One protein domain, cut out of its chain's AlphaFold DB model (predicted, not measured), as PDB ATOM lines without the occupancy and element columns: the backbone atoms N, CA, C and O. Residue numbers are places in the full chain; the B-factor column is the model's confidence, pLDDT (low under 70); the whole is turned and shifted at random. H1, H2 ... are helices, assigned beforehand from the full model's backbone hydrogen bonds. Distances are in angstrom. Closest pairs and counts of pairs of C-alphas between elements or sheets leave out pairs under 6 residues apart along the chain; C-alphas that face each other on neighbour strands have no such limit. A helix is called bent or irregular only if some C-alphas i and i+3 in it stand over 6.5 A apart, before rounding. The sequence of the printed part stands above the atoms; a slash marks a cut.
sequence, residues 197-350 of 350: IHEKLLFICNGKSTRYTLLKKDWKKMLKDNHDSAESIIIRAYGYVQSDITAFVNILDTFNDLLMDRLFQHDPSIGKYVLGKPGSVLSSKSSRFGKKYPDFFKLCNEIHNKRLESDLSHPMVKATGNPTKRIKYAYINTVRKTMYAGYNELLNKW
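AT A GLANCE: This is residues 197 to 350 of the 350 residues of an uncharacterized protein of Isachenkonia alkalipeptolytica (UniProt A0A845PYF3). Five helices, H1, H2, H3, H6 and H7, form a bundle whose contacts run round from H1 to H2, H3, H6, H7 and back to H1, with H3 nearest the mean of the C-alphas. The short helices H4 and H5 lie over by H6, on the side away from H1, and the long link of residues 309 to 330 loops out at one end. The 154 printed residues have seven named helices, H1 to H7 in chain order, and no named strand: the class is all helix. The whole is compact, with a radius of gyration of the C-alphas of 14.9 A and spans of 40 by 35 by 27 A.

IN THESE COORDINATES: H1, residues 197 to 206, begins with C-alpha 197 at (9.240, -8.722, -29.316). H2, residues 219 to 243, measures 26.0 A; it has a kink of 112 degrees near residue 226 and is irregular, C-alphas 222 and 225 being 9.4 A apart. H3, residues 245 to 266, measures 30.6 A from C-alpha 245 at (-3.116, -15.036, -16.654). H4 is residues 279 to 282, H5 residues 288 to 292, and H6 residues 294 to 308, 21.0 A long. H7, residues 331 to 349, measures 27.4 A and ends with C-alpha 349 at (0.046, -8.301, -44.425).

HOW THE PARTS SIT: The hub is H6, touching four helices. H6 and H7 are a helical hairpin: residues 294 to 299 of H6 touch H7 at a steep tilt of 39 degrees, opposite ways, the closest C-alphas being those of Phe 296 and Gly 342, 3.7 A apart. H3 touches H6 at a steep tilt of 42 degrees, opposite ways; the closest C-alphas, of Asn 250 and Arg 307, are 5.5 A apart. H4 touches H6, closest at the C-alphas of Leu 282 and Asn 301, 5.7 A. H5 and H6 touch only at the corner, and only just, with 3 pairs of C-alphas within 8 A; the closest are Gly 290 and Phe 297, 5.3 A. H2 and H3 are a helical hairpin at a shallow tilt of 14 degrees, closest at the C-alphas of Tyr 240 and Phe 248, 4.9 A. H1 touches H2, with the C-alphas of Ile 197 and Glu 231 closest at 5.6 A, and residues 336 to 340 of H7, with those of Cys 205 and Arg 336 closest at 4.7 A. H1 and H6 are apart. Each O i to N i+4 pair is within hydrogen-bond range in H1, H5 and H6; H2 has 14 of 21, H3 17 of 18 and H7 13 of 15, and H4 is too short for such a pair.

THE WHOLE: The C-alphas of Asp 218 and Gly 321 are the two farthest apart, 43.0 A. The printed part has no cut. The links H1 to H2, H3 to H4 and H6 to H7 are long. The mean pLDDT of the printed part is 93.8, and no printed residue is under 70.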
ATOM      1  N   ILE A 197      10.690  -8.550 -29.129       96.75
ATOM      2  CA  ILE A 197       9.240  -8.722 -29.316       96.75
ATOM      3  C   ILE A 197       8.917 -10.034 -30.031       96.75
ATOM      4  O   ILE A 197       8.036 -10.770 -29.591       96.75
ATOM      5  N   HIS A 198       9.665 -10.363 -31.087       95.31
ATOM      6  CA  HIS A 198       9.466 -11.598 -31.842       95.31
ATOM      7  C   HIS A 198       9.600 -12.847 -30.960       95.31
ATOM      8  O   HIS A 198       8.699 -13.681 -30.931       95.31
ATOM      9  N   GLU A 199      10.700 -12.957 -30.214       93.56
ATOM     10  CA  GLU A 199      10.991 -14.119 -29.367       93.56
ATOM     11  C   GLU A 199       9.958 -14.271 -28.249       93.56
ATOM     12  O   GLU A 199       9.465 -15.372 -27.994       93.56
ATOM     13  N   LYS A 200       9.580 -13.160 -27.599       96.25
ATOM     14  CA  LYS A 200       8.588 -13.180 -26.517       96.25
ATOM     15  C   LYS A 200       7.193 -13.517 -27.035       96.25
ATOM     16  O   LYS A 200       6.524 -14.355 -26.432       96.25
ATOM     17  N   LEU A 201       6.772 -12.951 -28.168       95.88
ATOM     18  CA  LEU A 201       5.495 -13.300 -28.802       95.88
ATOM     19  C   LEU A 201       5.446 -14.764 -29.228       95.88
ATOM     20  O   LEU A 201       4.447 -15.439 -28.972       95.88
ATOM     21  N   LEU A 202       6.520 -15.259 -29.848       94.81
ATOM     22  CA  LEU A 202       6.606 -16.647 -30.282       94.81
ATOM     23  C   LEU A 202       6.475 -17.592 -29.087       94.81
ATOM     24  O   LEU A 202       5.654 -18.507 -29.130       94.81
ATOM     25  N   PHE A 203       7.199 -17.325 -27.995       94.62
ATOM     26  CA  PHE A 203       7.062 -18.089 -26.758       94.62
ATOM     27  C   PHE A 203       5.637 -18.037 -26.208       94.62
ATOM     28  O   PHE A 203       5.089 -19.069 -25.833       94.62
ATOM     29  N   ILE A 204       5.007 -16.863 -26.158       95.00
ATOM     30  CA  ILE A 204       3.645 -16.737 -25.629       95.00
ATOM     31  C   ILE A 204       2.668 -17.594 -26.450       95.00
ATOM     32  O   ILE A 204       1.864 -18.318 -25.856       95.00
ATOM     33  N   CYS A 205       2.783 -17.578 -27.784       94.38
ATOM     34  CA  CYS A 205       1.948 -18.373 -28.692       94.38
ATOM     35  C   CYS A 205       2.181 -19.888 -28.546       94.38
ATOM     36  O   CYS A 205       1.239 -20.672 -28.653       94.38
ATOM     37  N   ASN A 206       3.419 -20.308 -28.290       91.12
ATOM     38  CA  ASN A 206       3.825 -21.716 -28.272       91.12
ATOM     39  C   ASN A 206       3.804 -22.374 -26.881       91.12
ATOM     40  O   ASN A 206       3.578 -23.580 -26.743       91.12
ATOM     41  N   GLY A 207       4.067 -21.604 -25.829       85.62
ATOM     42  CA  GLY A 207       4.474 -22.133 -24.533       85.62
ATOM     43  C   GLY A 207       5.708 -23.021 -24.649       85.62
ATOM     44  O   GLY A 207       6.740 -22.596 -25.148       85.62
ATOM     45  N   LYS A 208       5.576 -24.272 -24.191       78.56
ATOM     46  CA  LYS A 208       6.633 -25.296 -24.270       78.56
ATOM     47  C   LYS A 208       6.634 -26.082 -25.595       78.56
ATOM     48  O   LYS A 208       7.439 -26.989 -25.750       78.56
ATOM     49  N   SER A 209       5.703 -25.805 -26.510       78.06
ATOM     50  CA  SER A 209       5.602 -26.493 -27.807       78.06
ATOM     51  C   SER A 209       6.426 -25.778 -28.885       78.06
ATOM     52  O   SER A 209       6.730 -24.604 -28.747       78.06
ATOM     53  N   THR A 210       6.742 -26.448 -29.990       80.75
ATOM     54  CA  THR A 210       7.377 -25.857 -31.186       80.75
ATOM     55  C   THR A 210       6.412 -25.785 -32.376       80.75
ATOM     56  O   THR A 210       6.825 -25.763 -33.530       80.75
ATOM     57  N   ARG A 211       5.098 -25.776 -32.108       84.94
ATOM     58  CA  ARG A 211       4.043 -25.915 -33.127       84.94
ATOM     59  C   ARG A 211       3.946 -24.733 -34.094       84.94
ATOM     60  O   ARG A 211       3.580 -24.931 -35.248       84.94
ATOM     61  N   TYR A 212       4.170 -23.519 -33.609       87.81
ATOM     62  CA  TYR A 212       3.943 -22.291 -34.363       87.81
ATOM     63  C   TYR A 212       5.252 -21.602 -34.729       87.81
ATOM     64  O   TYR A 212       6.199 -21.592 -33.942       87.81
ATOM     65  N   THR A 213       5.263 -20.949 -35.890       90.06
ATOM     66  CA  THR A 213       6.360 -20.096 -36.358       90.06
ATOM     67  C   THR A 213       5.772 -18.775 -36.829       90.06
ATOM     68  O   THR A 213       4.858 -18.764 -37.644       90.06
ATOM     69  N   LEU A 214       6.273 -17.658 -36.306       90.88
ATOM     70  CA  LEU A 214       5.877 -16.326 -36.760       90.88
ATOM     71  C   LEU A 214       6.890 -15.809 -37.782       90.88
ATOM     72  O   LEU A 214       8.078 -16.118 -37.696       90.88
ATOM     73  N   LEU A 215       6.441 -14.979 -38.720       90.75
ATOM     74  CA  LEU A 215       7.348 -14.284 -39.627       90.75
ATOM     75  C   LEU A 215       8.216 -13.286 -38.840       90.75
ATOM     76  O   LEU A 215       7.720 -12.508 -38.021       90.75
ATOM     77  N   LYS A 216       9.531 -13.293 -39.074       89.31
ATOM     78  CA  LYS A 216      10.444 -12.330 -38.447       89.31
ATOM     79  C   LYS A 216      10.360 -10.995 -39.192       89.31
ATOM     80  O   LYS A 216      10.654 -10.926 -40.382       89.31
ATOM     81  N   LYS A 217       9.964  -9.932 -38.490       91.06
ATOM     82  CA  LYS A 217       9.903  -8.554 -39.001       91.06
ATOM     83  C   LYS A 217      10.767  -7.624 -38.149       91.06
ATOM     84  O   LYS A 217      11.084  -7.926 -36.998       91.06
ATOM     85  N   ASP A 218      11.139  -6.485 -38.725       91.31
ATOM     86  CA  ASP A 218      11.858  -5.421 -38.025       91.31
ATOM     87  C   ASP A 218      10.884  -4.623 -37.143       91.31
ATOM     88  O   ASP A 218      10.328  -3.599 -37.547       91.31
ATOM     89  N   TRP A 219      10.654  -5.126 -35.929       95.06
ATOM     90  CA  TRP A 219       9.732  -4.529 -34.961       95.06
ATOM     91  C   TRP A 219      10.077  -3.083 -34.605       95.06
ATOM     92  O   TRP A 219       9.168  -2.297 -34.344       95.06
ATOM     93  N   LYS A 220      11.359  -2.699 -34.647       94.19
ATOM     94  CA  LYS A 220      11.770  -1.307 -34.427       94.19
ATOM     95  C   LYS A 220      11.223  -0.402 -35.521       94.19
ATOM     96  O   LYS A 220      10.666   0.649 -35.221       94.19
ATOM     97  N   LYS A 221      11.308  -0.828 -36.784       92.69
ATOM     98  CA  LYS A 221      10.712  -0.083 -37.907       92.69
ATOM     99  C   LYS A 221       9.188  -0.071 -37.861       92.69
ATOM    100  O   LYS A 221       8.595   0.963 -38.150       92.69
ATOM    101  N   MET A 222       8.562  -1.194 -37.503       94.44
ATOM    102  CA  MET A 222       7.099  -1.288 -37.417       94.44
ATOM    103  C   MET A 222       6.527  -0.366 -36.333       94.44
ATOM    104  O   MET A 222       5.536   0.323 -36.564       94.44
ATOM    105  N   LEU A 223       7.153  -0.340 -35.153       94.75
ATOM    106  CA  LEU A 223       6.638   0.368 -33.980       94.75
ATOM    107  C   LEU A 223       7.194   1.786 -33.815       94.75
ATOM    108  O   LEU A 223       6.590   2.573 -33.079       94.75
ATOM    109  N   LYS A 224       8.291   2.126 -34.505       93.06
ATOM    110  CA  LYS A 224       8.966   3.433 -34.451       93.06
ATOM    111  C   LYS A 224       9.155   3.884 -32.995       93.06
ATOM    112  O   LYS A 224       9.622   3.102 -32.172       93.06
ATOM    113  N   ASP A 225       8.698   5.084 -32.656       93.12
ATOM    114  CA  ASP A 225       8.842   5.693 -31.327       93.12
ATOM    115  C   ASP A 225       8.113   4.925 -30.206       93.12
ATOM    116  O   ASP A 225       8.402   5.122 -29.031       93.12
ATOM    117  N   ASN A 226       7.206   3.999 -30.550       93.69
ATOM    118  CA  ASN A 226       6.491   3.169 -29.571       93.69
ATOM    119  C   ASN A 226       7.206   1.837 -29.298       93.69
ATOM    120  O   ASN A 226       6.712   1.048 -28.490       93.69
ATOM    121  N   HIS A 227       8.334   1.556 -29.968       96.12
ATOM    122  CA  HIS A 227       9.033   0.275 -29.861       96.12
ATOM    123  C   HIS A 227       9.392  -0.060 -28.413       96.12
ATOM    124  O   HIS A 227       9.021  -1.126 -27.936       96.12
ATOM    125  N   ASP A 228      10.049   0.851 -27.697       94.81
ATOM    126  CA  ASP A 228      10.579   0.554 -26.361       94.81
ATOM    127  C   ASP A 228       9.456   0.313 -25.342       94.81
ATOM    128  O   ASP A 228       9.534  -0.583 -24.498       94.81
ATOM    129  N   SER A 229       8.349   1.050 -25.473       95.12
ATOM    130  CA  SER A 229       7.146   0.820 -24.666       95.12
ATOM    131  C   SER A 229       6.494  -0.526 -24.983       95.12
ATOM    132  O   SER A 229       6.172  -1.286 -24.068       95.12
ATOM    133  N   ALA A 230       6.337  -0.858 -26.267       97.25
ATOM    134  CA  ALA A 230       5.773  -2.130 -26.710       97.25
ATOM    135  C   ALA A 230       6.652  -3.330 -26.304       97.25
ATOM    136  O   ALA A 230       6.133  -4.362 -25.876       97.25
ATOM    137  N   GLU A 231       7.975  -3.186 -26.372       97.31
ATOM    138  CA  GLU A 231       8.937  -4.202 -25.946       97.31
ATOM    139  C   GLU A 231       8.879  -4.430 -24.429       97.31
ATOM    140  O   GLU A 231       8.753  -5.568 -23.972       97.31
ATOM    141  N   SER A 232       8.853  -3.361 -23.631       97.31
ATOM    142  CA  SER A 232       8.662  -3.458 -22.178       97.31
ATOM    143  C   SER A 232       7.330  -4.125 -21.804       97.31
ATOM    144  O   SER A 232       7.245  -4.924 -20.864       97.31
ATOM    145  N   ILE A 233       6.266  -3.823 -22.549       97.94
ATOM    146  CA  ILE A 233       4.953  -4.453 -22.391       97.94
ATOM    147  C   ILE A 233       5.027  -5.958 -22.670       97.94
ATOM    148  O   ILE A 233       4.576  -6.746 -21.837       97.94
ATOM    149  N   ILE A 234       5.622  -6.388 -23.787       97.88
ATOM    150  CA  ILE A 234       5.629  -7.812 -24.136       97.88
ATOM    151  C   ILE A 234       6.576  -8.637 -23.259       97.88
ATOM    152  O   ILE A 234       6.284  -9.795 -22.965       97.88
ATOM    153  N   ILE A 235       7.675  -8.049 -22.776       97.38
ATOM    154  CA  ILE A 235       8.556  -8.694 -21.793       97.38
ATOM    155  C   ILE A 235       7.785  -8.968 -20.495       97.38
ATOM    156  O   ILE A 235       7.863 -10.069 -19.948       97.38
ATOM    157  N   ARG A 236       6.981  -8.007 -20.028       97.69
ATOM    158  CA  ARG A 236       6.100  -8.208 -18.866       97.69
ATOM    159  C   ARG A 236       5.002  -9.233 -19.151       97.69
ATOM    160  O   ARG A 236       4.766 -10.106 -18.320       97.69
ATOM    161  N   ALA A 237       4.393  -9.200 -20.339       97.75
ATOM    162  CA  ALA A 237       3.422 -10.210 -20.767       97.75
ATOM    163  C   ALA A 237       4.022 -11.627 -20.747       97.75
ATOM    164  O   ALA A 237       3.382 -12.564 -20.274       97.75
ATOM    165  N   TYR A 238       5.273 -11.784 -21.187       97.00
ATOM    166  CA  TYR A 238       6.014 -13.044 -21.115       97.00
ATOM    167  C   TYR A 238       6.216 -13.543 -19.674       97.00
ATOM    168  O   TYR A 238       6.183 -14.749 -19.431       97.00
ATOM    169  N   GLY A 239       6.402 -12.643 -18.706       96.38
ATOM    170  CA  GLY A 239       6.415 -13.012 -17.289       96.38
ATOM    171  C   GLY A 239       5.031 -13.462 -16.813       96.38
ATOM    172  O   GLY A 239       4.874 -14.569 -16.301       96.38
ATOM    173  N   TYR A 240       4.007 -12.637 -17.043       97.25
ATOM    174  CA  TYR A 240       2.650 -12.895 -16.552       97.25
ATOM    175  C   TYR A 240       1.992 -14.125 -17.162       97.25
ATOM    176  O   TYR A 240       1.262 -14.821 -16.464       97.25
ATOM    177  N   VAL A 241       2.279 -14.469 -18.420       95.75
ATOM    178  CA  VAL A 241       1.695 -15.672 -19.037       95.75
ATOM    179  C   VAL A 241       2.050 -16.955 -18.271       95.75
ATOM    180  O   VAL A 241       1.360 -17.957 -18.419       95.75
ATOM    181  N   GLN A 242       3.112 -16.932 -17.459       92.50
ATOM    182  CA  GLN A 242       3.592 -18.076 -16.682       92.50
ATOM    183  C   GLN A 242       3.087 -18.078 -15.232       92.50
ATOM    184  O   GLN A 242       3.055 -19.136 -14.610       92.50
ATOM    185  N   SER A 243       2.700 -16.920 -14.689       93.88
ATOM    186  CA  SER A 243       2.397 -16.743 -13.261       93.88
ATOM    187  C   SER A 243       0.996 -16.190 -12.981       93.88
ATOM    188  O   SER A 243       0.337 -16.635 -12.041       93.88
ATOM    189  N   ASP A 244       0.507 -15.261 -13.802       96.12
ATOM    190  CA  ASP A 244      -0.794 -14.617 -13.646       96.12
ATOM    191  C   ASP A 244      -1.449 -14.304 -14.998       96.12
ATOM    192  O   ASP A 244      -1.211 -13.276 -15.638       96.12
ATOM    193  N   ILE A 245      -2.363 -15.186 -15.406       96.38
ATOM    194  CA  ILE A 245      -3.116 -15.036 -16.654       96.38
ATOM    195  C   ILE A 245      -3.997 -13.776 -16.675       96.38
ATOM    196  O   ILE A 245      -4.323 -13.268 -17.747       96.38
ATOM    197  N   THR A 246      -4.398 -13.266 -15.510       96.56
ATOM    198  CA  THR A 246      -5.275 -12.097 -15.417       96.56
ATOM    199  C   THR A 246      -4.485 -10.843 -15.759       96.56
ATOM    200  O   THR A 246      -4.875 -10.095 -16.659       96.56
ATOM    201  N   ALA A 247      -3.319 -10.663 -15.133       97.12
ATOM    202  CA  ALA A 247      -2.376  -9.604 -15.482       97.12
ATOM    203  C   ALA A 247      -1.905  -9.714 -16.944       97.12
ATOM    204  O   ALA A 247      -1.815  -8.703 -17.642       97.12
ATOM    205  N   PHE A 248      -1.688 -10.939 -17.439       97.75
ATOM    206  CA  PHE A 248      -1.341 -11.194 -18.838       97.75
ATOM    207  C   PHE A 248      -2.391 -10.659 -19.820       97.75
ATOM    208  O   PHE A 248      -2.036  -9.939 -20.749       97.75
ATOM    209  N   VAL A 249      -3.676 -10.973 -19.625       97.56
ATOM    210  CA  VAL A 249      -4.742 -10.495 -20.525       97.56
ATOM    211  C   VAL A 249      -4.830  -8.969 -20.511       97.56
ATOM    212  O   VAL A 249      -4.937  -8.358 -21.572       97.56
ATOM    213  N   ASN A 250      -4.724  -8.349 -19.333       96.94
ATOM    214  CA  ASN A 250      -4.767  -6.892 -19.204       96.94
ATOM    215  C   ASN A 250      -3.600  -6.220 -19.943       96.94
ATOM    216  O   ASN A 250      -3.817  -5.277 -20.699       96.94
ATOM    217  N   ILE A 251      -2.371  -6.709 -19.761       97.50
ATOM    218  CA  ILE A 251      -1.205  -6.095 -20.402       97.50
ATOM    219  C   ILE A 251      -1.150  -6.380 -21.912       97.50
ATOM    220  O   ILE A 251      -0.655  -5.557 -22.684       97.50
ATOM    221  N   LEU A 252      -1.671  -7.531 -22.347       97.62
ATOM    222  CA  LEU A 252      -1.745  -7.887 -23.760       97.62
ATOM    223  C   LEU A 252      -2.757  -7.018 -24.517       97.62
ATOM    224  O   LEU A 252      -2.508  -6.693 -25.675       97.62
ATOM    225  N   ASP A 253      -3.855  -6.597 -23.877       97.50
ATOM    226  CA  ASP A 253      -4.787  -5.614 -24.452       97.50
ATOM    227  C   ASP A 253      -4.052  -4.310 -24.787       97.50
ATOM    228  O   ASP A 253      -4.136  -3.822 -25.911       97.50
ATOM    229  N   THR A 254      -3.221  -3.811 -23.863       96.94
ATOM    230  CA  THR A 254      -2.381  -2.623 -24.087       96.94
ATOM    231  C   THR A 254      -1.376  -2.824 -25.225       96.94
ATOM    232  O   THR A 254      -1.143  -1.912 -26.016       96.94
ATOM    233  N   PHE A 255      -0.778  -4.016 -25.344       98.00
ATOM    234  CA  PHE A 255       0.108  -4.333 -26.470       98.00
ATOM    235  C   PHE A 255      -0.636  -4.295 -27.811       98.00
ATOM    236  O   PHE A 255      -0.156  -3.704 -28.778       98.00
ATOM    237  N   ASN A 256      -1.820  -4.909 -27.866       97.94
ATOM    238  CA  ASN A 256      -2.652  -4.941 -29.064       97.94
ATOM    239  C   ASN A 256      -3.150  -3.544 -29.449       97.94
ATOM    240  O   ASN A 256      -3.202  -3.238 -30.634       97.94
ATOM    241  N   ASP A 257      -3.450  -2.685 -28.474       97.19
ATOM    242  CA  ASP A 257      -3.810  -1.279 -28.685       97.19
ATOM    243  C   ASP A 257      -2.695  -0.510 -29.423       97.19
ATOM    244  O   ASP A 257      -2.938   0.111 -30.460       97.19
ATOM    245  N   LEU A 258      -1.438  -0.657 -28.978       97.19
ATOM    246  CA  LEU A 258      -0.275  -0.071 -29.661       97.19
ATOM    247  C   LEU A 258      -0.093  -0.607 -31.088       97.19
ATOM    248  O   LEU A 258       0.258   0.150 -31.998       97.19
ATOM    249  N   LEU A 259      -0.323  -1.906 -31.299       97.00
ATOM    250  CA  LEU A 259      -0.250  -2.501 -32.633       97.00
ATOM    251  C   LEU A 259      -1.379  -2.031 -33.543       97.00
ATOM    252  O   LEU A 259      -1.125  -1.780 -34.719       97.00
ATOM    253  N   MET A 260      -2.599  -1.884 -33.023       97.00
ATOM    254  CA  MET A 260      -3.721  -1.327 -33.774       97.00
ATOM    255  C   MET A 260      -3.429   0.113 -34.195       97.00
ATOM    256  O   MET A 260      -3.590   0.430 -35.369       97.00
ATOM    257  N   ASP A 261      -2.917   0.961 -33.302       96.44
ATOM    258  CA  ASP A 261      -2.526   2.331 -33.659       96.44
ATOM    259  C   ASP A 261      -1.523   2.370 -34.817       96.44
ATOM    260  O   ASP A 261      -1.742   3.053 -35.823       96.44
ATOM    261  N   ARG A 262      -0.470   1.550 -34.743       95.94
ATOM    262  CA  ARG A 262       0.515   1.461 -35.826       95.94
ATOM    263  C   ARG A 262      -0.059   0.861 -37.106       95.94
ATOM    264  O   ARG A 262       0.275   1.343 -38.186       95.94
ATOM    265  N   LEU A 263      -0.939  -0.133 -37.005       96.62
ATOM    266  CA  LEU A 263      -1.586  -0.744 -38.163       96.62
ATOM    267  C   LEU A 263      -2.471   0.260 -38.906       96.62
ATOM    268  O   LEU A 263      -2.378   0.360 -40.122       96.62
ATOM    269  N   PHE A 264      -3.297   1.028 -38.196       96.88
ATOM    270  CA  PHE A 264      -4.191   2.017 -38.807       96.88
ATOM    271  C   PHE A 264      -3.429   3.196 -39.431       96.88
ATOM    272  O   PHE A 264      -3.899   3.784 -40.402       96.88
ATOM    273  N   GLN A 265      -2.242   3.528 -38.911       95.19
ATOM    274  CA  GLN A 265      -1.332   4.483 -39.554       95.19
ATOM    275  C   GLN A 265      -0.670   3.895 -40.809       95.19
ATOM    276  O   GLN A 265      -0.470   4.610 -41.788       95.19
ATOM    277  N   HIS A 266      -0.305   2.610 -40.775       95.06
ATOM    278  CA  HIS A 266       0.341   1.914 -41.888       95.06
ATOM    279  C   HIS A 266      -0.626   1.619 -43.043       95.06
ATOM    280  O   HIS A 266      -0.265   1.793 -44.205       95.06
ATOM    281  N   ASP A 267      -1.862   1.232 -42.729       96.12
ATOM    282  CA  ASP A 267      -2.921   0.937 -43.690       96.12
ATOM    283  C   ASP A 267      -4.160   1.818 -43.449       96.12
ATOM    284  O   ASP A 267      -5.141   1.377 -42.846       96.12
ATOM    285  N   PRO A 268      -4.188   3.056 -43.976       94.75
ATOM    286  CA  PRO A 268      -5.318   3.969 -43.790       94.75
ATOM    287  C   PRO A 268      -6.650   3.463 -44.372       94.75
ATOM    288  O   PRO A 268      -7.715   4.003 -44.055       94.75
ATOM    289  N   SER A 269      -6.634   2.432 -45.231       96.00
ATOM    290  CA  SER A 269      -7.853   1.911 -45.863       96.00
ATOM    291  C   SER A 269      -8.817   1.263 -44.861       96.00
ATOM    292  O   SER A 269     -10.021   1.201 -45.127       96.00
ATOM    293  N   ILE A 270      -8.328   0.845 -43.685       96.06
ATOM    294  CA  ILE A 270      -9.158   0.258 -42.622       96.06
ATOM    295  C   ILE A 270      -9.821   1.308 -41.717       96.06
ATOM    296  O   ILE A 270     -10.735   0.965 -40.966       96.06
ATOM    297  N   GLY A 271      -9.461   2.590 -41.856       94.12
ATOM    298  CA  GLY A 271     -10.077   3.715 -41.152       94.12
ATOM    299  C   GLY A 271      -9.091   4.529 -40.319       94.12
ATOM    300  O   GLY A 271      -7.902   4.567 -40.605       94.12
ATOM    301  N   LYS A 272      -9.607   5.204 -39.286       94.31
ATOM    302  CA  LYS A 272      -8.812   5.948 -38.300       94.31
ATOM    303  C   LYS A 272      -8.952   5.287 -36.937       94.31
ATOM    304  O   LYS A 272     -10.024   4.775 -36.617       94.31
ATOM    305  N   TYR A 273      -7.893   5.356 -36.145       96.38
ATOM    306  CA  TYR A 273      -7.869   4.848 -34.785       96.38
ATOM    307  C   TYR A 273      -7.345   5.914 -33.830       96.38
ATOM    308  O   TYR A 273      -6.530   6.751 -34.216       96.38
ATOM    309  N   VAL A 274      -7.849   5.897 -32.599       95.06
ATOM    310  CA  VAL A 274      -7.356   6.737 -31.507       95.06
ATOM    311  C   VAL A 274      -6.836   5.797 -30.434       95.06
ATOM    312  O   VAL A 274      -7.613   5.022 -29.873       95.06
ATOM    313  N   LEU A 275      -5.536   5.884 -30.158       94.00
ATOM    314  CA  LEU A 275      -4.869   5.099 -29.122       94.00
ATOM    315  C   LEU A 275      -5.617   5.202 -27.781       94.00
ATOM    316  O   LEU A 275      -6.059   6.287 -27.390       94.00
ATOM    317  N   GLY A 276      -5.788   4.075 -27.087       92.94
ATOM    318  CA  GLY A 276      -6.551   4.005 -25.838       92.94
ATOM    319  C   GLY A 276      -8.060   3.832 -26.025       92.94
ATOM    320  O   GLY A 276      -8.795   3.767 -25.038       92.94
ATOM    321  N   LYS A 277      -8.558   3.750 -27.269       93.75
ATOM    322  CA  LYS A 277      -9.984   3.531 -27.575       93.75
ATOM    323  C   LYS A 277     -10.223   2.275 -28.431       93.75
ATOM    324  O   LYS A 277     -10.915   2.375 -29.452       93.75
ATOM    325  N   PRO A 278      -9.757   1.081 -28.011       92.00
ATOM    326  CA  PRO A 278      -9.891  -0.166 -28.780       92.00
ATOM    327  C   PRO A 278     -11.347  -0.491 -29.140       92.00
ATOM    328  O   PRO A 278     -11.651  -0.824 -30.286       92.00
ATOM    329  N   GLY A 279     -12.286  -0.267 -28.215       89.19
ATOM    330  CA  GLY A 279     -13.716  -0.498 -28.452       89.19
ATOM    331  C   GLY A 279     -14.320   0.289 -29.627       89.19
ATOM    332  O   GLY A 279     -15.338  -0.132 -30.174       89.19
ATOM    333  N   SER A 280     -13.697   1.391 -30.067       90.75
ATOM    334  CA  SER A 280     -14.192   2.192 -31.200       90.75
ATOM    335  C   SER A 280     -14.106   1.465 -32.547       90.75
ATOM    336  O   SER A 280     -14.923   1.722 -33.431       90.75
ATOM    337  N   VAL A 281     -13.161   0.531 -32.693       93.56
ATOM    338  CA  VAL A 281     -12.928  -0.221 -33.939       93.56
ATOM    339  C   VAL A 281     -13.248  -1.708 -33.815       93.56
ATOM    340  O   VAL A 281     -13.354  -2.385 -34.833       93.56
ATOM    341  N   LEU A 282     -13.452  -2.211 -32.593       94.12
ATOM    342  CA  LEU A 282     -13.768  -3.618 -32.310       94.12
ATOM    343  C   LEU A 282     -15.276  -3.919 -32.238       94.12
ATOM    344  O   LEU A 282     -15.673  -5.066 -32.057       94.12
ATOM    345  N   SER A 283     -16.133  -2.913 -32.431       86.75
ATOM    346  CA  SER A 283     -17.592  -3.036 -32.290       86.75
ATOM    347  C   SER A 283     -18.269  -3.919 -33.347       86.75
ATOM    348  O   SER A 283     -19.335  -4.474 -33.088       86.75
ATOM    349  N   SER A 284     -17.683  -4.060 -34.544       89.94
ATOM    350  CA  SER A 284     -18.290  -4.825 -35.638       89.94
ATOM    351  C   SER A 284     -17.264  -5.572 -36.483       89.94
ATOM    352  O   SER A 284     -16.364  -4.974 -37.077       89.94
ATOM    353  N   LYS A 285     -17.476  -6.886 -36.631       89.31
ATOM    354  CA  LYS A 285     -16.702  -7.749 -37.540       89.31
ATOM    355  C   LYS A 285     -16.857  -7.338 -39.011       89.31
ATOM    356  O   LYS A 285     -15.968  -7.579 -39.818       89.31
ATOM    357  N   SER A 286     -17.965  -6.683 -39.359       91.69
ATOM    358  CA  SER A 286     -18.232  -6.187 -40.715       91.69
ATOM    359  C   SER A 286     -17.514  -4.870 -41.037       91.69
ATOM    360  O   SER A 286     -17.625  -4.385 -42.167       91.69
ATOM    361  N   SER A 287     -16.790  -4.289 -40.073       93.75
ATOM    362  CA  SER A 287     -15.939  -3.115 -40.287       93.75
ATOM    363  C   SER A 287     -14.833  -3.394 -41.310       93.75
ATOM    364  O   SER A 287     -14.484  -4.542 -41.587       93.75
ATOM    365  N   ARG A 288     -14.243  -2.335 -41.879       95.75
ATOM    366  CA  ARG A 288     -13.114  -2.478 -42.817       95.75
ATOM    367  C   ARG A 288     -11.928  -3.196 -42.168       95.75
ATOM    368  O   ARG A 288     -11.340  -4.063 -42.804       95.75
ATOM    369  N   PHE A 289     -11.648  -2.902 -40.895       97.12
ATOM    370  CA  PHE A 289     -10.645  -3.615 -40.105       97.12
ATOM    371  C   PHE A 289     -10.986  -5.106 -39.964       97.12
ATOM    372  O   PHE A 289     -10.184  -5.946 -40.363       97.12
ATOM    373  N   GLY A 290     -12.201  -5.442 -39.516       96.25
ATOM    374  CA  GLY A 290     -12.639  -6.834 -39.356       96.25
ATOM    375  C   GLY A 290     -12.727  -7.638 -40.659       96.25
ATOM    376  O   GLY A 290     -12.591  -8.859 -40.633       96.25
ATOM    377  N   LYS A 291     -12.907  -6.974 -41.808       96.31
ATOM    378  CA  LYS A 291     -12.886  -7.610 -43.136       96.31
ATOM    379  C   LYS A 291     -11.474  -7.803 -43.689       96.31
ATOM    380  O   LYS A 291     -11.213  -8.832 -44.305       96.31
ATOM    381  N   LYS A 292     -10.582  -6.821 -43.517       97.06
ATOM    382  CA  LYS A 292      -9.231  -6.854 -44.102       97.06
ATOM    383  C   LYS A 292      -8.228  -7.622 -43.238       97.06
ATOM    384  O   LYS A 292      -7.351  -8.282 -43.794       97.06
ATOM    385  N   TYR A 293      -8.398  -7.589 -41.916       97.88
ATOM    386  CA  TYR A 293      -7.582  -8.301 -40.927       97.88
ATOM    387  C   TYR A 293      -8.467  -9.111 -39.958       97.88
ATOM    388  O   TYR A 293      -8.515  -8.810 -38.763       97.88
ATOM    389  N   PRO A 294      -9.249 -10.089 -40.452       97.81
ATOM    390  CA  PRO A 294     -10.207 -10.843 -39.644       97.81
ATOM    391  C   PRO A 294      -9.608 -11.570 -38.435       97.81
ATOM    392  O   PRO A 294     -10.254 -11.612 -37.384       97.81
ATOM    393  N   ASP A 295      -8.406 -12.135 -38.550       98.19
ATOM    394  CA  ASP A 295      -7.782 -12.890 -37.461       98.19
ATOM    395  C   ASP A 295      -7.162 -11.949 -36.431       98.19
ATOM    396  O   ASP A 295      -7.320 -12.162 -35.225       98.19
ATOM    397  N   PHE A 296      -6.518 -10.868 -36.879       98.06
ATOM    398  CA  PHE A 296      -5.991  -9.862 -35.958       98.06
ATOM    399  C   PHE A 296      -7.117  -9.095 -35.247       98.06
ATOM    400  O   PHE A 296      -7.039  -8.867 -34.039       98.06
ATOM    401  N   PHE A 297      -8.215  -8.789 -35.948       98.19
ATOM    402  CA  PHE A 297      -9.441  -8.259 -35.345       98.19
ATOM    403  C   PHE A 297      -9.987  -9.212 -34.282       98.19
ATOM    404  O   PHE A 297     -10.305  -8.786 -33.172       98.19
ATOM    405  N   LYS A 298     -10.085 -10.510 -34.602       97.94
ATOM    406  CA  LYS A 298     -10.575 -11.524 -33.665       97.94
ATOM    407  C   LYS A 298      -9.705 -11.578 -32.413       97.94
ATOM    408  O   LYS A 298     -10.259 -11.599 -31.319       97.94
ATOM    409  N   LEU A 299      -8.382 -11.557 -32.568       98.00
ATOM    410  CA  LEU A 299      -7.444 -11.499 -31.450       98.00
ATOM    411  C   LEU A 299      -7.683 -10.272 -30.569       98.00
ATOM    412  O   LEU A 299      -7.875 -10.419 -29.363       98.00
ATOM    413  N   CYS A 300      -7.700  -9.079 -31.164       98.00
ATOM    414  CA  CYS A 300      -7.888  -7.838 -30.420       98.00
ATOM    415  C   CYS A 300      -9.235  -7.837 -29.686       98.00
ATOM    416  O   CYS A 300      -9.284  -7.544 -28.497       98.00
ATOM    417  N   ASN A 301     -10.314  -8.245 -30.357       97.12
ATOM    418  CA  ASN A 301     -11.645  -8.314 -29.764       97.12
ATOM    419  C   ASN A 301     -11.740  -9.363 -28.643       97.12
ATOM    420  O   ASN A 301     -12.368  -9.112 -27.618       97.12
ATOM    421  N   GLU A 302     -11.128 -10.539 -28.812       96.25
ATOM    422  CA  GLU A 302     -11.141 -11.592 -27.790       96.25
ATOM    423  C   GLU A 302     -10.417 -11.134 -26.518       96.25
ATOM    424  O   GLU A 302     -10.985 -11.221 -25.429       96.25
ATOM    425  N   ILE A 303      -9.207 -10.583 -26.657       97.06
ATOM    426  CA  ILE A 303      -8.423 -10.069 -25.527       97.06
ATOM    427  C   ILE A 303      -9.124  -8.890 -24.858       97.06
ATOM    428  O   ILE A 303      -9.247  -8.878 -23.633       97.06
ATOM    429  N   HIS A 304      -9.638  -7.945 -25.646       96.06
ATOM    430  CA  HIS A 304     -10.313  -6.763 -25.125       96.06
ATOM    431  C   HIS A 304     -11.554  -7.131 -24.308       96.06
ATOM    432  O   HIS A 304     -11.705  -6.702 -23.166       96.06
ATOM    433  N   ASN A 305     -12.416  -8.002 -24.839       93.94
ATOM    434  CA  ASN A 305     -13.601  -8.451 -24.107       93.94
ATOM    435  C   ASN A 305     -13.223  -9.267 -22.868       93.94
ATOM    436  O   ASN A 305     -13.818  -9.082 -21.808       93.94
ATOM    437  N   LYS A 306     -12.194 -10.120 -22.960       94.75
ATOM    438  CA  LYS A 306     -11.730 -10.900 -21.810       94.75
ATOM    439  C   LYS A 306     -11.187 -10.012 -20.694       94.75
ATOM    440  O   LYS A 306     -11.430 -10.290 -19.521       94.75
ATOM    441  N   ARG A 307     -10.494  -8.930 -21.048       94.31
ATOM    442  CA  ARG A 307     -10.047  -7.912 -20.099       94.31
ATOM    443  C   ARG A 307     -11.233  -7.266 -19.372       94.31
ATOM    444  O   ARG A 307     -11.165  -7.108 -18.161       94.31
ATOM    445  N   LEU A 308     -12.326  -6.941 -20.066       92.06
ATOM    446  CA  LEU A 308     -13.512  -6.331 -19.440       92.06
ATOM    447  C   LEU A 308     -14.205  -7.239 -18.405       92.06
ATOM    448  O   LEU A 308     -14.956  -6.743 -17.569       92.06
ATOM    449  N   GLU A 309     -13.950  -8.550 -18.434       90.88
ATOM    450  CA  GLU A 309     -14.434  -9.519 -17.438       90.88
ATOM    451  C   GLU A 309     -13.508  -9.659 -16.212       90.88
ATOM    452  O   GLU A 309     -13.879 -10.303 -15.225       90.88
ATOM    453  N   SER A 310     -12.302  -9.086 -16.276       92.94
ATOM    454  CA  SER A 310     -11.262  -9.209 -15.255       92.94
ATOM    455  C   SER A 310     -11.487  -8.268 -14.075       92.94
ATOM    456  O   SER A 310     -11.751  -7.079 -14.243       92.94
ATOM    457  N   ASP A 311     -11.262  -8.801 -12.876       89.81
ATOM    458  CA  ASP A 311     -11.232  -8.068 -11.604       89.81
ATOM    459  C   ASP A 311     -10.097  -7.035 -11.482       89.81
ATOM    460  O   ASP A 311     -10.140  -6.188 -10.596       89.81
ATOM    461  N   LEU A 312      -9.118  -7.047 -12.393       90.56
ATOM    462  CA  LEU A 312      -8.080  -6.014 -12.489       90.56
ATOM    463  C   LEU A 312      -8.497  -4.805 -13.340       90.56
ATOM    464  O   LEU A 312      -7.769  -3.816 -13.378       90.56
ATOM    465  N   SER A 313      -9.627  -4.875 -14.050       85.06
ATOM    466  CA  SER A 313     -10.086  -3.783 -14.916       85.06
ATOM    467  C   SER A 313     -11.149  -2.915 -14.249       85.06
ATOM    468  O   SER A 313     -10.967  -1.705 -14.139       85.06
ATOM    469  N   HIS A 314     -12.247  -3.516 -13.790       84.12
ATOM    470  CA  HIS A 314     -13.380  -2.841 -13.145       84.12
ATOM    471  C   HIS A 314     -14.012  -3.792 -12.119       84.12
ATOM    472  O   HIS A 314     -13.761  -4.980 -12.224       84.12
ATOM    473  N   PRO A 315     -14.844  -3.330 -11.164       84.19
ATOM    474  CA  PRO A 315     -15.524  -4.229 -10.220       84.19
ATOM    475  C   PRO A 315     -16.725  -4.983 -10.824       84.19
ATOM    476  O   PRO A 315     -17.137  -6.018 -10.300       84.19
ATOM    477  N   MET A 316     -17.318  -4.462 -11.905       86.88
ATOM    478  CA  MET A 316     -18.549  -4.982 -12.513       86.88
ATOM    479  C   MET A 316     -18.456  -4.969 -14.041       86.88
ATOM    480  O   MET A 316     -17.974  -4.004 -14.640       86.88
ATOM    481  N   VAL A 317     -18.973  -6.014 -14.685       85.94
ATOM    482  CA  VAL A 317     -19.062  -6.115 -16.146       85.94
ATOM    483  C   VAL A 317     -20.218  -5.253 -16.642       85.94
ATOM    484  O   VAL A 317     -21.380  -5.569 -16.401       85.94
ATOM    485  N   LYS A 318     -19.922  -4.190 -17.398       82.88
ATOM    486  CA  LYS A 318     -20.927  -3.209 -17.855       82.88
ATOM    487  C   LYS A 318     -22.110  -3.827 -18.612       82.88
ATOM    488  O   LYS A 318     -23.231  -3.358 -18.466       82.88
ATOM    489  N   ALA A 319     -21.863  -4.852 -19.427       81.12
ATOM    490  CA  ALA A 319     -22.892  -5.467 -20.267       81.12
ATOM    491  C   ALA A 319     -23.870  -6.363 -19.490       81.12
ATOM    492  O   ALA A 319     -25.022  -6.489 -19.891       81.12
ATOM    493  N   THR A 320     -23.418  -7.004 -18.409       85.19
ATOM    494  CA  THR A 320     -24.212  -8.007 -17.678       85.19
ATOM    495  C   THR A 320     -24.580  -7.575 -16.264       85.19
ATOM    496  O   THR A 320     -25.449  -8.186 -15.657       85.19
ATOM    497  N   GLY A 321     -23.911  -6.556 -15.718       85.12
ATOM    498  CA  GLY A 321     -24.045  -6.161 -14.320       85.12
ATOM    499  C   GLY A 321     -23.488  -7.190 -13.333       85.12
ATOM    500  O   GLY A 321     -23.732  -7.063 -12.142       85.12
ATOM    501  N   ASN A 322     -22.756  -8.209 -13.790       87.62
ATOM    502  CA  ASN A 322     -22.166  -9.213 -12.905       87.62
ATOM    503  C   ASN A 322     -20.812  -8.747 -12.345       87.62
ATOM    504  O   ASN A 322     -20.083  -8.041 -13.050       87.62
ATOM    505  N   PRO A 323     -20.412  -9.203 -11.141       90.88
ATOM    506  CA  PRO A 323     -19.063  -8.982 -10.634       90.88
ATOM    507  C   PRO A 323     -18.007  -9.576 -11.566       90.88
ATOM    508  O   PRO A 323     -18.132 -10.721 -12.023       90.88
ATOM    509  N   THR A 324     -16.954  -8.809 -11.820       92.12
ATOM    510  CA  THR A 324     -15.752  -9.286 -12.515       92.12
ATOM    511  C   THR A 324     -15.017 -10.331 -11.686       92.12
ATOM    512  O   THR A 324     -15.146 -10.375 -10.461       92.12
ATOM    513  N   LYS A 325     -14.230 -11.185 -12.340       92.75
ATOM    514  CA  LYS A 325     -13.532 -12.288 -11.667       92.75
ATOM    515  C   LYS A 325     -12.131 -12.471 -12.223       92.75
ATOM    516  O   LYS A 325     -11.865 -12.173 -13.386       92.75
ATOM    517  N   ARG A 326     -11.270 -13.085 -11.413       94.06
ATOM    518  CA  ARG A 326      -9.976 -13.598 -11.858       94.06
ATOM    519  C   ARG A 326     -10.146 -14.506 -13.076       94.06
ATOM    520  O   ARG A 326     -10.973 -15.426 -13.082       94.06
ATOM    521  N   ILE A 327      -9.315 -14.300 -14.094       94.69
ATOM    522  CA  ILE A 327      -9.299 -15.156 -15.278       94.69
ATOM    523  C   ILE A 327      -8.637 -16.488 -14.901       94.69
ATOM    524  O   ILE A 327      -7.576 -16.532 -14.278       94.69
ATOM    525  N   LYS A 328      -9.268 -17.608 -15.266       95.00
ATOM    526  CA  LYS A 328      -8.710 -18.945 -15.018       95.00
ATOM    527  C   LYS A 328      -7.565 -19.230 -15.983       95.00
ATOM    528  O   LYS A 328      -7.702 -19.001 -17.182       95.00
ATOM    529  N   TYR A 329      -6.483 -19.831 -15.483       93.56
ATOM    530  CA  TYR A 329      -5.293 -20.135 -16.291       93.56
ATOM    531  C   TYR A 329      -5.599 -21.008 -17.516       93.56
ATOM    532  O   TYR A 329      -4.994 -20.813 -18.561       93.56
ATOM    533  N   ALA A 330      -6.606 -21.888 -17.442       93.94
ATOM    534  CA  ALA A 330      -7.066 -22.707 -18.570       93.94
ATOM    535  C   ALA A 330      -7.389 -21.902 -19.848       93.94
ATOM    536  O   ALA A 330      -7.300 -22.451 -20.945       93.94
ATOM    537  N   TYR A 331      -7.700 -20.604 -19.725       94.81
ATOM    538  CA  TYR A 331      -7.903 -19.701 -20.860       94.81
ATOM    539  C   TYR A 331      -6.691 -19.629 -21.806       94.81
ATOM    540  O   TYR A 331      -6.867 -19.466 -23.014       94.81
ATOM    541  N   ILE A 332      -5.467 -19.837 -21.297       93.56
ATOM    542  CA  ILE A 332      -4.242 -19.777 -22.109       93.56
ATOM    543  C   ILE A 332      -4.252 -20.775 -23.276       93.56
ATOM    544  O   ILE A 332      -3.714 -20.498 -24.349       93.56
ATOM    545  N   ASN A 333      -4.893 -21.932 -23.089       89.44
ATOM    546  CA  ASN A 333      -4.952 -22.985 -24.100       89.44
ATOM    547  C   ASN A 333      -5.784 -22.558 -25.313       89.44
ATOM    548  O   ASN A 333      -5.476 -22.942 -26.441       89.44
ATOM    549  N   THR A 334      -6.807 -21.734 -25.086       88.69
ATOM    550  CA  THR A 334      -7.660 -21.185 -26.141       88.69
ATOM    551  C   THR A 334      -6.980 -20.001 -26.815       88.69
ATOM    552  O   THR A 334      -6.836 -19.976 -28.039       88.69
ATOM    553  N   VAL A 335      -6.497 -19.049 -26.012       94.31
ATOM    554  CA  VAL A 335      -6.029 -17.756 -26.522       94.31
ATOM    555  C   VAL A 335      -4.777 -17.883 -27.388       94.31
ATOM    556  O   VAL A 335      -4.646 -17.163 -28.369       94.31
ATOM    557  N   ARG A 336      -3.888 -18.852 -27.116       94.88
ATOM    558  CA  ARG A 336      -2.665 -19.082 -27.907       94.88
ATOM    559  C   ARG A 336      -2.927 -19.292 -29.392       94.88
ATOM    560  O   ARG A 336      -2.209 -18.744 -30.226       94.88
ATOM    561  N   LYS A 337      -3.968 -20.059 -29.728       93.00
ATOM    562  CA  LYS A 337      -4.347 -20.308 -31.124       93.00
ATOM    563  C   LYS A 337      -4.839 -19.022 -31.790       93.00
ATOM    564  O   LYS A 337      -4.463 -18.758 -32.929       93.00
ATOM    565  N   THR A 338      -5.635 -18.223 -31.079       95.94
ATOM    566  CA  THR A 338      -6.100 -16.918 -31.571       95.94
ATOM    567  C   THR A 338      -4.933 -15.937 -31.732       95.94
ATOM    568  O   THR A 338      -4.838 -15.275 -32.762       95.94
ATOM    569  N   MET A 339      -4.009 -15.887 -30.767       96.81
ATOM    570  CA  MET A 339      -2.805 -15.049 -30.815       96.81
ATOM    571  C   MET A 339      -1.940 -15.373 -32.022       96.81
ATOM    572  O   MET A 339      -1.586 -14.471 -32.776       96.81
ATOM    573  N   TYR A 340      -1.646 -16.656 -32.236       96.62
ATOM    574  CA  TYR A 340      -0.872 -17.080 -33.392       96.62
ATOM    575  C   TYR A 340      -1.533 -16.651 -34.704       96.62
ATOM    576  O   TYR A 340      -0.879 -16.005 -35.516       96.62
ATOM    577  N   ALA A 341      -2.821 -16.962 -34.898       96.44
ATOM    578  CA  ALA A 341      -3.533 -16.604 -36.123       96.44
ATOM    579  C   ALA A 341      -3.517 -15.086 -36.366       96.44
ATOM    580  O   ALA A 341      -3.151 -14.641 -37.452       96.44
ATOM    581  N   GLY A 342      -3.825 -14.295 -35.332       97.75
ATOM    582  CA  GLY A 342      -3.873 -12.840 -35.433       97.75
ATOM    583  C   GLY A 342      -2.515 -12.202 -35.719       97.75
ATOM    584  O   GLY A 342      -2.405 -11.397 -36.641       97.75
ATOM    585  N   TYR A 343      -1.466 -12.566 -34.977       97.75
ATOM    586  CA  TYR A 343      -0.133 -12.009 -35.231       97.75
ATOM    587  C   TYR A 343       0.463 -12.509 -36.542       97.75
ATOM    588  O   TYR A 343       1.133 -11.743 -37.228       97.75
ATOM    589  N   ASN A 344       0.215 -13.762 -36.923       96.81
ATOM    590  CA  ASN A 344       0.686 -14.277 -38.200       96.81
ATOM    591  C   ASN A 344       0.017 -13.547 -39.374       96.81
ATOM    592  O   ASN A 344       0.705 -13.150 -40.310       96.81
ATOM    593  N   GLU A 345      -1.300 -13.312 -39.329       97.81
ATOM    594  CA  GLU A 345      -1.982 -12.494 -40.337       97.81
ATOM    595  C   GLU A 345      -1.398 -11.080 -40.394       97.81
ATOM    596  O   GLU A 345      -1.053 -10.606 -41.478       97.81
ATOM    597  N   LEU A 346      -1.267 -10.430 -39.232       97.00
ATOM    598  CA  LEU A 346      -0.719  -9.083 -39.130       97.00
ATOM    599  C   LEU A 346       0.647  -9.002 -39.811       97.00
ATOM    600  O   LEU A 346       0.849  -8.162 -40.677       97.00
ATOM    601  N   LEU A 347       1.564  -9.899 -39.451       96.00
ATOM    602  CA  LEU A 347       2.939  -9.883 -39.942       96.00
ATOM    603  C   LEU A 347       3.046 -10.227 -41.432       96.00
ATOM    604  O   LEU A 347       3.944  -9.717 -42.092       96.00
ATOM    605  N   ASN A 348       2.154 -11.062 -41.971       95.25
ATOM    606  CA  ASN A 348       2.138 -11.384 -43.402       95.25
ATOM    607  C   ASN A 348       1.595 -10.238 -44.266       95.25
ATOM    608  O   ASN A 348       1.986 -10.111 -45.422       95.25
ATOM    609  N   LYS A 349       0.688  -9.423 -43.719       94.56
ATOM    610  CA  LYS A 349       0.046  -8.301 -44.425       94.56
ATOM    611  C   LYS A 349       0.700  -6.939 -44.155       94.56
ATOM    612  O   LYS A 349       0.234  -5.946 -44.709       94.56
ATOM    613  N   TRP A 350       1.714  -6.899 -43.293       91.69
ATOM    614  CA  TRP A 350       2.562  -5.735 -43.019       91.69
ATOM    615  C   TRP A 350       3.746  -5.693 -43.977       91.69
ATOM    616  O   TRP A 350       4.158  -4.588 -44.379       91.69
TER     617      TRP A 350